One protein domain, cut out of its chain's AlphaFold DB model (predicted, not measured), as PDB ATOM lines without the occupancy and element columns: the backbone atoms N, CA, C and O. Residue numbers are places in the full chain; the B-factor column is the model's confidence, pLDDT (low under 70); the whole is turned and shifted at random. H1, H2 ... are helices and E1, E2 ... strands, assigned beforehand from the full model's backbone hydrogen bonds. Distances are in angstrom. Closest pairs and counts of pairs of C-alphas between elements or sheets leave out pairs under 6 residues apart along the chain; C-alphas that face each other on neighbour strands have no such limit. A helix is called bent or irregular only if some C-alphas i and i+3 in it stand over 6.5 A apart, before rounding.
ATOM      1  N   VAL A  12      93.294  88.251  96.479       97.12
ATOM      2  CA  VAL A  12      92.715  87.166  95.699       97.12
ATOM      3  C   VAL A  12      91.887  87.720  94.545       97.12
ATOM      4  O   VAL A  12      91.497  88.888  94.531       97.12
ATOM      5  N   ALA A  13      91.655  86.868  93.558       97.44
ATOM      6  CA  ALA A  13      90.819  87.136  92.401       97.44
ATOM      7  C   ALA A  13      90.015  85.881  92.043       97.44
ATOM      8  O   ALA A  13      90.350  84.765  92.453       97.44
ATOM      9  N   VAL A  14      88.963  86.068  91.249       97.44
ATOM     10  CA  VAL A  14      88.251  84.954  90.616       97.44
ATOM     11  C   VAL A  14      89.141  84.364  89.518       97.44
ATOM     12  O   VAL A  14      89.714  85.095  88.711       97.44
ATOM     13  N   SER A  15      89.274  83.038  89.500       97.06
ATOM     14  CA  SER A  15      90.048  82.303  88.499       97.06
ATOM     15  C   SER A  15      89.550  82.614  87.080       97.06
ATOM     16  O   SER A  15      88.341  82.583  86.841       97.06
ATOM     17  N   PRO A  16      90.447  82.834  86.101       95.75
ATOM     18  CA  PRO A  16      90.054  83.076  84.712       95.75
ATOM     19  C   PRO A  16      89.423  81.842  84.046       95.75
ATOM     20  O   PRO A  16      88.859  81.949  82.961       95.75
ATOM     21  N   HIS A  17      89.513  80.668  84.679       96.94
ATOM     22  CA  HIS A  17      88.862  79.444  84.212       96.94
ATOM     23  C   HIS A  17      87.402  79.330  84.655       96.94
ATOM     24  O   HIS A  17      86.727  78.360  84.302       96.94
ATOM     25  N   VAL A  18      86.908  80.290  85.443       96.94
ATOM     26  CA  VAL A  18      85.486  80.386  85.754       96.94
ATOM     27  C   VAL A  18      84.739  80.787  84.495       96.94
ATOM     28  O   VAL A  18      85.028  81.807  83.876       96.94
ATOM     29  N   SER A  19      83.741  79.990  84.140       96.69
ATOM     30  CA  SER A  19      82.800  80.327  83.081       96.69
ATOM     31  C   SER A  19      81.372  80.223  83.591       96.69
ATOM     32  O   SER A  19      81.063  79.446  84.497       96.69
ATOM     33  N   LEU A  20      80.508  81.050  83.012       95.94
ATOM     34  CA  LEU A  20      79.081  81.053  83.287       95.94
ATOM     35  C   LEU A  20      78.366  80.312  82.160       95.94
ATOM     36  O   LEU A  20      78.668  80.505  80.982       95.94
ATOM     37  N   GLY A  21      77.426  79.456  82.531       94.88
ATOM     38  CA  GLY A  21      76.559  78.739  81.607       94.88
ATOM     39  C   GLY A  21      75.103  78.825  82.038       94.88
ATOM     40  O   GLY A  21      74.765  79.487  83.018       94.88
ATOM     41  N   ALA A  22      74.249  78.110  81.316       96.00
ATOM     42  CA  ALA A  22      72.867  77.877  81.699       96.00
ATOM     43  C   ALA A  22      72.599  76.372  81.706       96.00
ATOM     44  O   ALA A  22      72.986  75.675  80.765       96.00
ATOM     45  N   ALA A  23      71.944  75.882  82.755       95.38
ATOM     46  CA  ALA A  23      71.577  74.477  82.885       95.38
ATOM     47  C   ALA A  23      70.251  74.324  83.648       95.38
ATOM     48  O   ALA A  23      69.884  75.215  84.424       95.38
ATOM     49  N   PRO A  24      69.512  73.220  83.435       94.62
ATOM     50  CA  PRO A  24      68.368  72.876  84.267       94.62
ATOM     51  C   PRO A  24      68.828  72.536  85.692       94.62
ATOM     52  O   PRO A  24      69.674  71.669  85.892       94.62
ATOM     53  N   VAL A  25      68.244  73.208  86.679       93.00
ATOM     54  CA  VAL A  25      68.523  73.044  88.108       93.00
ATOM     55  C   VAL A  25      67.211  72.776  88.833       93.00
ATOM     56  O   VAL A  25      66.190  73.394  88.529       93.00
ATOM     57  N   ILE A  26      67.232  71.842  89.783       90.12
ATOM     58  CA  ILE A  26      66.092  71.595  90.668       90.12
ATOM     59  C   ILE A  26      66.054  72.720  91.704       90.12
ATOM     60  O   ILE A  26      66.983  72.873  92.495       90.12
ATOM     61  N   ASP A  27      64.982  73.501  91.681       87.38
ATOM     62  CA  ASP A  27      64.729  74.615  92.587       87.38
ATOM     63  C   ASP A  27      63.393  74.370  93.302       87.38
ATOM     64  O   ASP A  27      62.305  74.482  92.724       87.38
ATOM     65  N   GLY A  28      63.485  73.905  94.550       86.56
ATOM     66  CA  GLY A  28      62.347  73.368  95.288       86.56
ATOM     67  C   GLY A  28      61.764  72.131  94.601       86.56
ATOM     68  O   GLY A  28      62.379  71.067  94.601       86.56
ATOM     69  N   VAL A  29      60.565  72.271  94.028       90.06
ATOM     70  CA  VAL A  29      59.836  71.186  93.340       90.06
ATOM     71  C   VAL A  29      59.837  71.321  91.813       90.06
ATOM     72  O   VAL A  29      59.220  70.508  91.128       90.06
ATOM     73  N   PHE A  30      60.505  72.339  91.267       90.88
ATOM     74  CA  PHE A  30      60.515  72.618  89.833       90.88
ATOM     75  C   PHE A  30      61.914  72.474  89.246       90.88
ATOM     76  O   PHE A  30      62.911  72.763  89.899       90.88
ATOM     77  N   VAL A  31      61.984  72.082  87.975       93.00
ATOM     78  CA  VAL A  31      63.204  72.220  87.176       93.00
ATOM     79  C   VAL A  31      63.162  73.581  86.496       93.00
ATOM     80  O   VAL A  31      62.220  73.880  85.762       93.00
ATOM     81  N   GLN A  32      64.176  74.407  86.736       94.44
ATOM     82  CA  GLN A  32      64.302  75.732  86.140       94.44
ATOM     83  C   GLN A  32      65.662  75.891  85.477       94.44
ATOM     84  O   GLN A  32      66.673  75.417  85.990       94.44
ATOM     85  N   VAL A  33      65.708  76.587  84.343       94.81
ATOM     86  CA  VAL A  33      66.988  76.980  83.747       94.81
ATOM     87  C   VAL A  33      67.571  78.114  84.585       94.81
ATOM     88  O   VAL A  33      66.959  79.176  84.714       94.81
ATOM     89  N   ARG A  34      68.747  77.880  85.166       94.94
ATOM     90  CA  ARG A  34      69.472  78.849  85.993       94.94
ATOM     91  C   ARG A  34      70.866  79.085  85.437       94.94
ATOM     92  O   ARG A  34      71.399  78.261  84.690       94.94
ATOM     93  N   GLN A  35      71.450  80.217  85.819       96.50
ATOM     94  CA  GLN A  35      72.861  80.464  85.577       96.50
ATOM     95  C   GLN A  35      73.684  79.514  86.452       96.50
ATOM     96  O   GLN A  35      73.398  79.344  87.635       96.50
ATOM     97  N   VAL A  36      74.690  78.885  85.858       96.81
ATOM     98  CA  VAL A  36      75.577  77.936  86.535       96.81
ATOM     99  C   VAL A  36      77.024  78.358  86.373       96.81
ATOM    100  O   VAL A  36      77.409  78.936  85.357       96.81
ATOM    101  N   VAL A  37      77.824  78.049  87.383       97.12
ATOM    102  CA  VAL A  37      79.269  78.235  87.375       97.12
ATOM    103  C   VAL A  37      79.936  76.929  86.983       97.12
ATOM    104  O   VAL A  37      79.622  75.867  87.524       97.12
ATOM    105  N   ARG A  38      80.884  77.040  86.057       97.25
ATOM    106  CA  ARG A  38      81.751  75.962  85.592       97.25
ATOM    107  C   ARG A  38      83.195  76.311  85.898       97.25
ATOM    108  O   ARG A  38      83.634  77.437  85.657       97.25
ATOM    109  N   HIS A  39      83.935  75.334  86.398       97.00
ATOM    110  CA  HIS A  39      85.366  75.445  86.639       97.00
ATOM    111  C   HIS A  39      85.998  74.050  86.534       97.00
ATOM    112  O   HIS A  39      85.379  73.103  87.010       97.00
ATOM    113  N   PRO A  40      87.226  73.893  86.004       96.19
ATOM    114  CA  PRO A  40      87.862  72.577  85.851       96.19
ATOM    115  C   PRO A  40      87.996  71.752  87.142       96.19
ATOM    116  O   PRO A  40      88.121  70.537  87.081       96.19
ATOM    117  N   ASN A  41      87.967  72.405  88.307       95.81
ATOM    118  CA  ASN A  41      88.077  71.752  89.620       95.81
ATOM    119  C   ASN A  41      86.730  71.588  90.347       95.81
ATOM    120  O   ASN A  41      86.701  71.226  91.527       95.81
ATOM    121  N   ILE A  42      85.621  71.915  89.685       93.81
ATOM    122  CA  ILE A  42      84.266  71.657  90.166       93.81
ATOM    123  C   ILE A  42      83.682  70.549  89.296       93.81
ATOM    124  O   ILE A  42      83.699  70.640  88.072       93.81
ATOM    125  N   ASP A  43      83.145  69.515  89.936       89.94
ATOM    126  CA  ASP A  43      82.456  68.446  89.227       89.94
ATOM    127  C   ASP A  43      81.094  68.950  88.737       89.94
ATOM    128  O   ASP A  43      80.159  69.131  89.519       89.94
ATOM    129  N   GLY A  44      80.993  69.182  87.429       90.56
ATOM    130  CA  GLY A  44      79.758  69.595  86.765       90.56
ATOM    131  C   GLY A  44      79.389  71.072  86.940       90.56
ATOM    132  O   GLY A  44      80.223  71.931  87.231       90.56
ATOM    133  N   ASP A  45      78.107  71.354  86.708       94.44
ATOM    134  CA  ASP A  45      77.525  72.695  86.714       94.44
ATOM    135  C   ASP A  45      76.958  73.023  88.104       94.44
ATOM    136  O   ASP A  45      76.088  72.309  88.606       94.44
ATOM    137  N   VAL A  46      77.403  74.124  88.719       96.00
ATOM    138  CA  VAL A  46      76.955  74.521  90.066       96.00
ATOM    139  C   VAL A  46      76.204  75.849  90.024       96.00
ATOM    140  O   VAL A  46      76.792  76.893  89.752       96.00
ATOM    141  N   ALA A  47      74.906  75.823  90.334       96.38
ATOM    142  CA  ALA A  47      74.109  77.037  90.553       96.38
ATOM    143  C   ALA A  47      74.175  77.530  92.002       96.38
ATOM    144  O   ALA A  47      74.252  78.733  92.234       96.38
ATOM    145  N   TYR A  48      74.158  76.612  92.972       95.00
ATOM    146  CA  TYR A  48      74.018  76.947  94.386       95.00
ATOM    147  C   TYR A  48      75.102  76.295  95.243       95.00
ATOM    148  O   TYR A  48      75.409  75.116  95.073       95.00
ATOM    149  N   VAL A  49      75.632  77.045  96.211       94.75
ATOM    150  CA  VAL A  49      76.507  76.532  97.279       94.75
ATOM    151  C   VAL A  49      75.962  77.039  98.604       94.75
ATOM    152  O   VAL A  49      75.774  78.241  98.767       94.75
ATOM    153  N   GLU A  50      75.671  76.131  99.541       92.50
ATOM    154  CA  GLU A  50      75.081  76.474 100.851       92.50
ATOM    155  C   GLU A  50      73.809  77.350 100.734       92.50
ATOM    156  O   GLU A  50      73.559  78.230 101.555       92.50
ATOM    157  N   GLY A  51      73.014  77.139  99.676       90.31
ATOM    158  CA  GLY A  51      71.796  77.910  99.388       90.31
ATOM    159  C   GLY A  51      72.017  79.288  98.747       90.31
ATOM    160  O   GLY A  51      71.042  79.946  98.397       90.31
ATOM    161  N   GLY A  52      73.264  79.729  98.558       92.50
ATOM    162  CA  GLY A  52      73.587  80.964  97.842       92.50
ATOM    163  C   GLY A  52      73.730  80.741  96.336       92.50
ATOM    164  O   GLY A  52      74.395  79.793  95.922       92.50
ATOM    165  N   ASP A  53      73.139  81.623  95.522       95.19
ATOM    166  CA  ASP A  53      73.333  81.663  94.063       95.19
ATOM    167  C   ASP A  53      74.791  82.014  93.749       95.19
ATOM    168  O   ASP A  53      75.232  83.155  93.920       95.19
ATOM    169  N   LEU A  54      75.555  81.017  93.310       96.12
ATOM    170  CA  LEU A  54      76.997  81.140  93.158       96.12
ATOM    171  C   LEU A  54      77.369  82.131  92.051       96.12
ATOM    172  O   LEU A  54      78.327  82.889  92.196       96.12
ATOM    173  N   ALA A  55      76.596  82.166  90.968       95.81
ATOM    174  CA  ALA A  55      76.793  83.110  89.878       95.81
ATOM    175  C   ALA A  55      76.647  84.563  90.361       95.81
ATOM    176  O   ALA A  55      77.496  85.410  90.057       95.81
ATOM    177  N   ARG A  56      75.607  84.847  91.155       95.44
ATOM    178  CA  ARG A  56      75.396  86.165  91.768       95.44
ATOM    179  C   ARG A  56      76.505  86.508  92.762       95.44
ATOM    180  O   ARG A  56      77.017  87.624  92.717       95.44
ATOM    181  N   LEU A  57      76.904  85.561  93.611       96.94
ATOM    182  CA  LEU A  57      77.978  85.774  94.586       96.94
ATOM    183  C   LEU A  57      79.311  86.111  93.906       96.94
ATOM    184  O   LEU A  57      79.974  87.063  94.311       96.94
ATOM    185  N   LEU A  58      79.686  85.388  92.846       96.62
ATOM    186  CA  LEU A  58      80.911  85.680  92.097       96.62
ATOM    187  C   LEU A  58      80.841  87.026  91.365       96.62
ATOM    188  O   LEU A  58      81.845  87.727  91.294       96.62
ATOM    189  N   SER A  59      79.663  87.413  90.872       94.88
ATOM    190  CA  SER A  59      79.465  88.694  90.175       94.88
ATOM    191  C   SER A  59      79.551  89.910  91.105       94.88
ATOM    192  O   SER A  59      79.810  91.016  90.639       94.88
ATOM    193  N   ALA A  60      79.330  89.722  92.409       95.75
ATOM    194  CA  ALA A  60      79.446  90.778  93.415       95.75
ATOM    195  C   ALA A  60      80.901  91.066  93.830       95.75
ATOM    196  O   ALA A  60      81.159  92.044  94.533       95.75
ATOM    197  N   LEU A  61      81.853  90.218  93.432       96.19
ATOM    198  CA  LEU A  61      83.252  90.363  93.818       96.19
ATOM    199  C   LEU A  61      83.983  91.372  92.916       96.19
ATOM    200  O   LEU A  61      83.848  91.314  91.690       96.19
ATOM    201  N   PRO A  62      84.817  92.260  93.486       95.88
ATOM    202  CA  PRO A  62      85.748  93.070  92.704       95.88
ATOM    203  C   PRO A  62      86.746  92.206  91.916       95.88
ATOM    204  O   PRO A  62      86.926  91.021  92.185       95.88
ATOM    205  N   HIS A  63      87.476  92.806  90.973       94.12
ATOM    206  CA  HIS A  63      88.484  92.066  90.200       94.12
ATOM    207  C   HIS A  63      89.644  91.539  91.072       94.12
ATOM    208  O   HIS A  63      90.148  90.442  90.839       94.12
ATOM    209  N   ARG A  64      90.060  92.321  92.077       96.00
ATOM    210  CA  ARG A  64      91.067  91.969  93.091       96.00
ATOM    211  C   ARG A  64      90.616  92.519  94.440       96.00
ATOM    212  O   ARG A  64      90.139  93.653  94.496       96.00
ATOM    213  N   PHE A  65      90.730  91.725  95.496       96.12
ATOM    214  CA  PHE A  65      90.263  92.081  96.839       96.12
ATOM    215  C   PHE A  65      90.973  91.237  97.901       96.12
ATOM    216  O   PHE A  65      91.570  90.208  97.582       96.12
ATOM    217  N   ALA A  66      90.913  91.651  99.171       96.81
ATOM    218  CA  ALA A  66      91.430  90.834 100.263       96.81
ATOM    219  C   ALA A  66      90.459  89.691 100.583       96.81
ATOM    220  O   ALA A  66      89.242  89.886 100.618       96.81
ATOM    221  N   TYR A  67      90.986  88.498 100.859       96.44
ATOM    222  CA  TYR A  67      90.154  87.333 101.174       96.44
ATOM    223  C   TYR A  67      89.198  87.579 102.359       96.44
ATOM    224  O   TYR A  67      88.051  87.134 102.335       96.44
ATOM    225  N   CYS A  68      89.631  88.331 103.377       95.19
ATOM    226  CA  CYS A  68      88.807  88.682 104.535       95.19
ATOM    227  C   CYS A  68      87.572  89.533 104.210       95.19
ATOM    228  O   CYS A  68      86.637  89.556 105.008       95.19
ATOM    229  N   ASP A  69      87.546  90.205 103.057       96.56
ATOM    230  CA  ASP A  69      86.449  91.098 102.679       96.56
ATOM    231  C   ASP A  69      85.288  90.354 102.005       96.56
ATOM    232  O   ASP A  69      84.204  90.913 101.851       96.56
ATOM    233  N   ILE A  70      85.473  89.079 101.647       96.50
ATOM    234  CA  ILE A  70      84.465  88.282 100.934       96.50
ATOM    235  C   ILE A  70      83.096  88.282 101.640       96.50
ATOM    236  O   ILE A  70      82.101  88.605 100.986       96.50
ATOM    237  N   PRO A  71      82.992  87.998 102.956       95.12
ATOM    238  CA  PRO A  71      81.697  88.028 103.632       95.12
ATOM    239  C   PRO A  71      81.029  89.411 103.612       95.12
ATOM    240  O   PRO A  71      79.801  89.485 103.593       95.12
ATOM    241  N   ASN A  72      81.805  90.504 103.560       95.69
ATOM    242  CA  ASN A  72      81.257  91.857 103.442       95.69
ATOM    243  C   ASN A  72      80.583  92.076 102.083       95.69
ATOM    244  O   ASN A  72      79.489  92.641 102.042       95.69
ATOM    245  N   PHE A  73      81.191  91.611 100.985       96.81
ATOM    246  CA  PHE A  73      80.613  91.741  99.638       96.81
ATOM    247  C   PHE A  73      79.312  90.952  99.473       96.81
ATOM    248  O   PHE A  73      78.482  91.283  98.631       96.81
ATOM    249  N   TRP A  74      79.119  89.911 100.281       97.06
ATOM    250  CA  TRP A  74      77.975  89.009 100.173       97.06
ATOM    251  C   TRP A  74      76.904  89.213 101.242       97.06
ATOM    252  O   TRP A  74      75.931  88.458 101.267       97.06
ATOM    253  N   ARG A  75      77.050  90.222 102.108       94.19
ATOM    254  CA  ARG A  75      76.177  90.437 103.276       94.19
ATOM    255  C   ARG A  75      74.686  90.569 102.936       94.19
ATOM    256  O   ARG A  75      73.846  90.193 103.744       94.19
ATOM    257  N   ASP A  76      74.371  91.076 101.743       92.94
ATOM    258  CA  ASP A  76      72.998  91.278 101.260       92.94
ATOM    259  C   ASP A  76      72.434  90.029 100.548       92.94
ATOM    260  O   ASP A  76      71.294  90.018 100.083       92.94
ATOM    261  N   HIS A  77      73.237  88.966 100.430       92.50
ATOM    262  CA  HIS A  77      72.895  87.732  99.718       92.50
ATOM    263  C   HIS A  77      72.910  86.503 100.620       92.50
ATOM    264  O   HIS A  77      72.051  85.635 100.474       92.50
ATOM    265  N   VAL A  78      73.868  86.413 101.544       94.75
ATOM    266  CA  VAL A  78      74.005  85.286 102.470       94.75
ATOM    267  C   VAL A  78      74.465  85.751 103.856       94.75
ATOM    268  O   VAL A  78      75.174  86.752 103.972       94.75
ATOM    269  N   PRO A  79      74.126  85.007 104.927       95.25
ATOM    270  CA  PRO A  79      74.672  85.260 106.255       95.25
ATOM    271  C   PRO A  79      76.200  85.161 106.280       95.25
ATOM    272  O   PRO A  79      76.787  84.319 105.598       95.25
ATOM    273  N   TRP A  80      76.843  85.940 107.153       93.75
ATOM    274  CA  TRP A  80      78.305  86.004 107.272       93.75
ATOM    275  C   TRP A  80      78.985  84.632 107.380       93.75
ATOM    276  O   TRP A  80      79.917  84.329 106.638       93.75
ATOM    277  N   ALA A  81      78.499  83.781 108.289       93.88
ATOM    278  CA  ALA A  81      79.063  82.450 108.519       93.88
ATOM    279  C   ALA A  81      78.941  81.542 107.286       93.88
ATOM    280  O   ALA A  81      79.811  80.711 107.039       93.88
ATOM    281  N   THR A  82      77.871  81.706 106.504       95.25
ATOM    282  CA  THR A  82      77.695  81.011 105.227       95.25
ATOM    283  C   THR A  82      78.672  81.551 104.187       95.25
ATOM    284  O   THR A  82      79.326  80.762 103.510       95.25
ATOM    285  N   GLY A  83      78.852  82.872 104.120       95.88
ATOM    286  CA  GLY A  83      79.846  83.502 103.252       95.88
ATOM    287  C   GLY A  83      81.268  82.995 103.511       95.88
ATOM    288  O   GLY A  83      81.958  82.607 102.576       95.88
ATOM    289  N   ASP A  84      81.690  82.888 104.771       94.88
ATOM    290  CA  ASP A  84      83.017  82.358 105.121       94.88
ATOM    291  C   ASP A  84      83.207  80.885 104.694       94.88
ATOM    292  O   ASP A  84      84.266  80.507 104.180       94.88
ATOM    293  N   ARG A  85      82.166  80.047 104.824       95.19
ATOM    294  CA  ARG A  85      82.199  78.656 104.334       95.19
ATOM    295  C   ARG A  85      82.282  78.582 102.811       95.19
ATOM    296  O   ARG A  85      83.112  77.833 102.295       95.19
ATOM    297  N   ILE A  86      81.476  79.375 102.099       96.62
ATOM    298  CA  ILE A  86      81.515  79.445 100.630       96.62
ATOM    299  C   ILE A  86      82.897  79.926 100.167       96.62
ATOM    300  O   ILE A  86      83.487  79.305  99.288       96.62
ATOM    301  N   ALA A  87      83.459  80.966 100.789       96.56
ATOM    302  CA  ALA A  87      84.791  81.481 100.465       96.56
ATOM    303  C   ALA A  87      85.876  80.400 100.613       96.56
ATOM    304  O   ALA A  87      86.698  80.208  99.713       96.56
ATOM    305  N   SER A  88      85.826  79.640 101.711       95.62
ATOM    306  CA  SER A  88      86.766  78.545 101.971       95.62
ATOM    307  C   SER A  88      86.615  77.410 100.956       95.62
ATOM    308  O   SER A  88      87.611  76.877 100.456       95.62
ATOM    309  N   TRP A  89      85.377  77.074 100.582       95.69
ATOM    310  CA  TRP A  89      85.110  76.103  99.526       95.69
ATOM    311  C   TRP A  89      85.667  76.570  98.174       95.69
ATOM    312  O   TRP A  89      86.401  75.816  97.535       95.69
ATOM    313  N   LEU A  90      85.412  77.819  97.771       96.56
ATOM    314  CA  LEU A  90      85.912  78.374  96.508       96.56
ATOM    315  C   LEU A  90      87.437  78.396  96.438       96.56
ATOM    316  O   LEU A  90      88.004  78.085  95.389       96.56
ATOM    317  N   TRP A  91      88.097  78.735  97.546       96.50
ATOM    318  CA  TRP A  91      89.552  78.668  97.643       96.50
ATOM    319  C   TRP A  91      90.055  77.239  97.462       96.50
ATOM    320  O   TRP A  91      90.929  76.992  96.631       96.50
ATOM    321  N   SER A  92      89.446  76.276  98.165       95.44
ATOM    322  CA  SER A  92      89.806  74.867  98.005       95.44
ATOM    323  C   SER A  92      89.622  74.408  96.551       95.44
ATOM    324  O   SER A  92      90.468  73.717  96.004       95.44
ATOM    325  N   LYS A  93      88.578  74.859  95.850       95.44
ATOM    326  CA  LYS A  93      88.345  74.502  94.443       95.44
ATOM    327  C   LYS A  93      89.179  75.316  93.445       95.44
ATOM    328  O   LYS A  93      88.994  75.159  92.241       95.44
ATOM    329  N   HIS A  94      90.098  76.171  93.899       96.06
ATOM    330  CA  HIS A  94      90.841  77.126  93.062       96.06
ATOM    331  C   HIS A  94      89.939  78.005  92.179       96.06
ATOM    332  O   HIS A  94      90.355  78.471  91.121       96.06
ATOM    333  N   VAL A  95      88.693  78.221  92.601       96.75
ATOM    334  CA  VAL A  95      87.806  79.212  91.986       96.75
ATOM    335  C   VAL A  95      88.226  80.607  92.429       96.75
ATOM    336  O   VAL A  95      88.199  81.541  91.633       96.75
ATOM    337  N   LEU A  96      88.672  80.731  93.680       97.00
ATOM    338  CA  LEU A  96      89.468  81.861  94.143       97.00
ATOM    339  C   LEU A  96      90.948  81.493  94.064       97.00
ATOM    340  O   LEU A  96      91.351  80.407  94.486       97.00
ATOM    341  N   VAL A  97      91.749  82.408  93.530       96.12
ATOM    342  CA  VAL A  97      93.199  82.256  93.361       96.12
ATOM    343  C   VAL A  97      93.915  83.502  93.864       96.12
ATOM    344  O   VAL A  97      93.301  84.555  94.022       96.12
ATOM    345  N   ARG A  98      95.224  83.407  94.122       95.06
ATOM    346  CA  ARG A  98      96.029  84.589  94.466       95.06
ATOM    347  C   ARG A  98      96.044  85.575  93.302       95.06
ATOM    348  O   ARG A  98      96.279  85.173  92.163       95.06
ATOM    349  N   ALA A  99      95.847  86.853  93.602       89.81
ATOM    350  CA  ALA A  99      96.053  87.924  92.643       89.81
ATOM    351  C   ALA A  99      97.550  88.264  92.603       89.81
ATOM    352  O   ALA A  99      98.084  88.813  93.565       89.81
TER     353      ALA A  99
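This is residues 12 to 99 of the 100 residues of an uncharacterized protein of Bradyrhizobium hipponense (UniProt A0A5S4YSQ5). A long, bent hairpin of two strands, E2 and E3, makes one end of the domain, and a small body of three helices and one short strand pair makes the other. In that body H2 packs on the long helix H3, H1 lies between them and the base of the hairpin, and the short strands E1 and E4 pair near the two ends of the printed part. The printed part has 88 residues with three named helices and four named strands, in the order E1, E2, E3, H1, H2, H3, E4; each pair of strands, E1 with E4 and E2 with E3, is an antiparallel sheet of its own. The class is mixed, helices and strands, and the whole is compact, with a radius of gyration of the C-alphas of 12.6 A and spans of 37 by 27 by 19 A.

E1, residues 12 to 14, is the antiparallel neighbour of E4, residues 96 to 98, with N 13 and O 97 within hydrogen-bond range at 2.9 A. E2, residues 19 to 27, and E3, residues 30 to 38, form an antiparallel hairpin, with N 21 and O 36 at 2.9 A and N 25 and O 32 at 2.8 A. E2 bends by 69 degrees at residue 24, and E3 bends by 61 degrees at residue 35. The closest C-alphas of E3 and H1, residues 54 to 59, are those of Val 37 and Ala 55, 6.0 A apart. H2, residues 67 to 73, is irregular, with C-alphas 68 and 71 7.2 A apart; H1 and H2 are only just apart, 8.3 A at the closest. H2 touches H3, residues 80 to 92, at a steep tilt of 45 degrees, opposite ways; their closest C-alphas, those of Pro 71 and Gly 83, are 4.9 A apart. H1 and H3 are near each other, with 6 pairs of C-alphas within 10 A. The closest C-alphas of H3 and E4 are those of Leu 90 and Leu 96, at 5.5 A. H3 is apart from E2 and from E3. In H1 and H3 every O i to N i+4 pair is within hydrogen-bond range; in H2 1 of 3 is, beside 3 of 4 O i to N i+3 pairs.

E1 begins at C-alpha 12, (92.715, 87.166, 95.699). From first to last C-alpha E2 measures 21.2 A, E3 21.9 A and H3 18.5 A. H3 begins at C-alpha 80, (78.305, 86.004, 107.272), and E4 ends at C-alpha 98, (96.029, 84.589, 94.466).

The two C-alphas farthest apart, those of Val 29 and Ala 99, are 39.9 A apart, while those of the first and last printed residues, Val 12 and Ala 99, are 4.6 A apart. The link from E3 to H1, residues 39 to 53, is long; in it residues 48 to 49 pair antiparallel with residues 52 to 53. The printed part has no cut, its mean pLDDT is 95.0, and no printed residue is under 70.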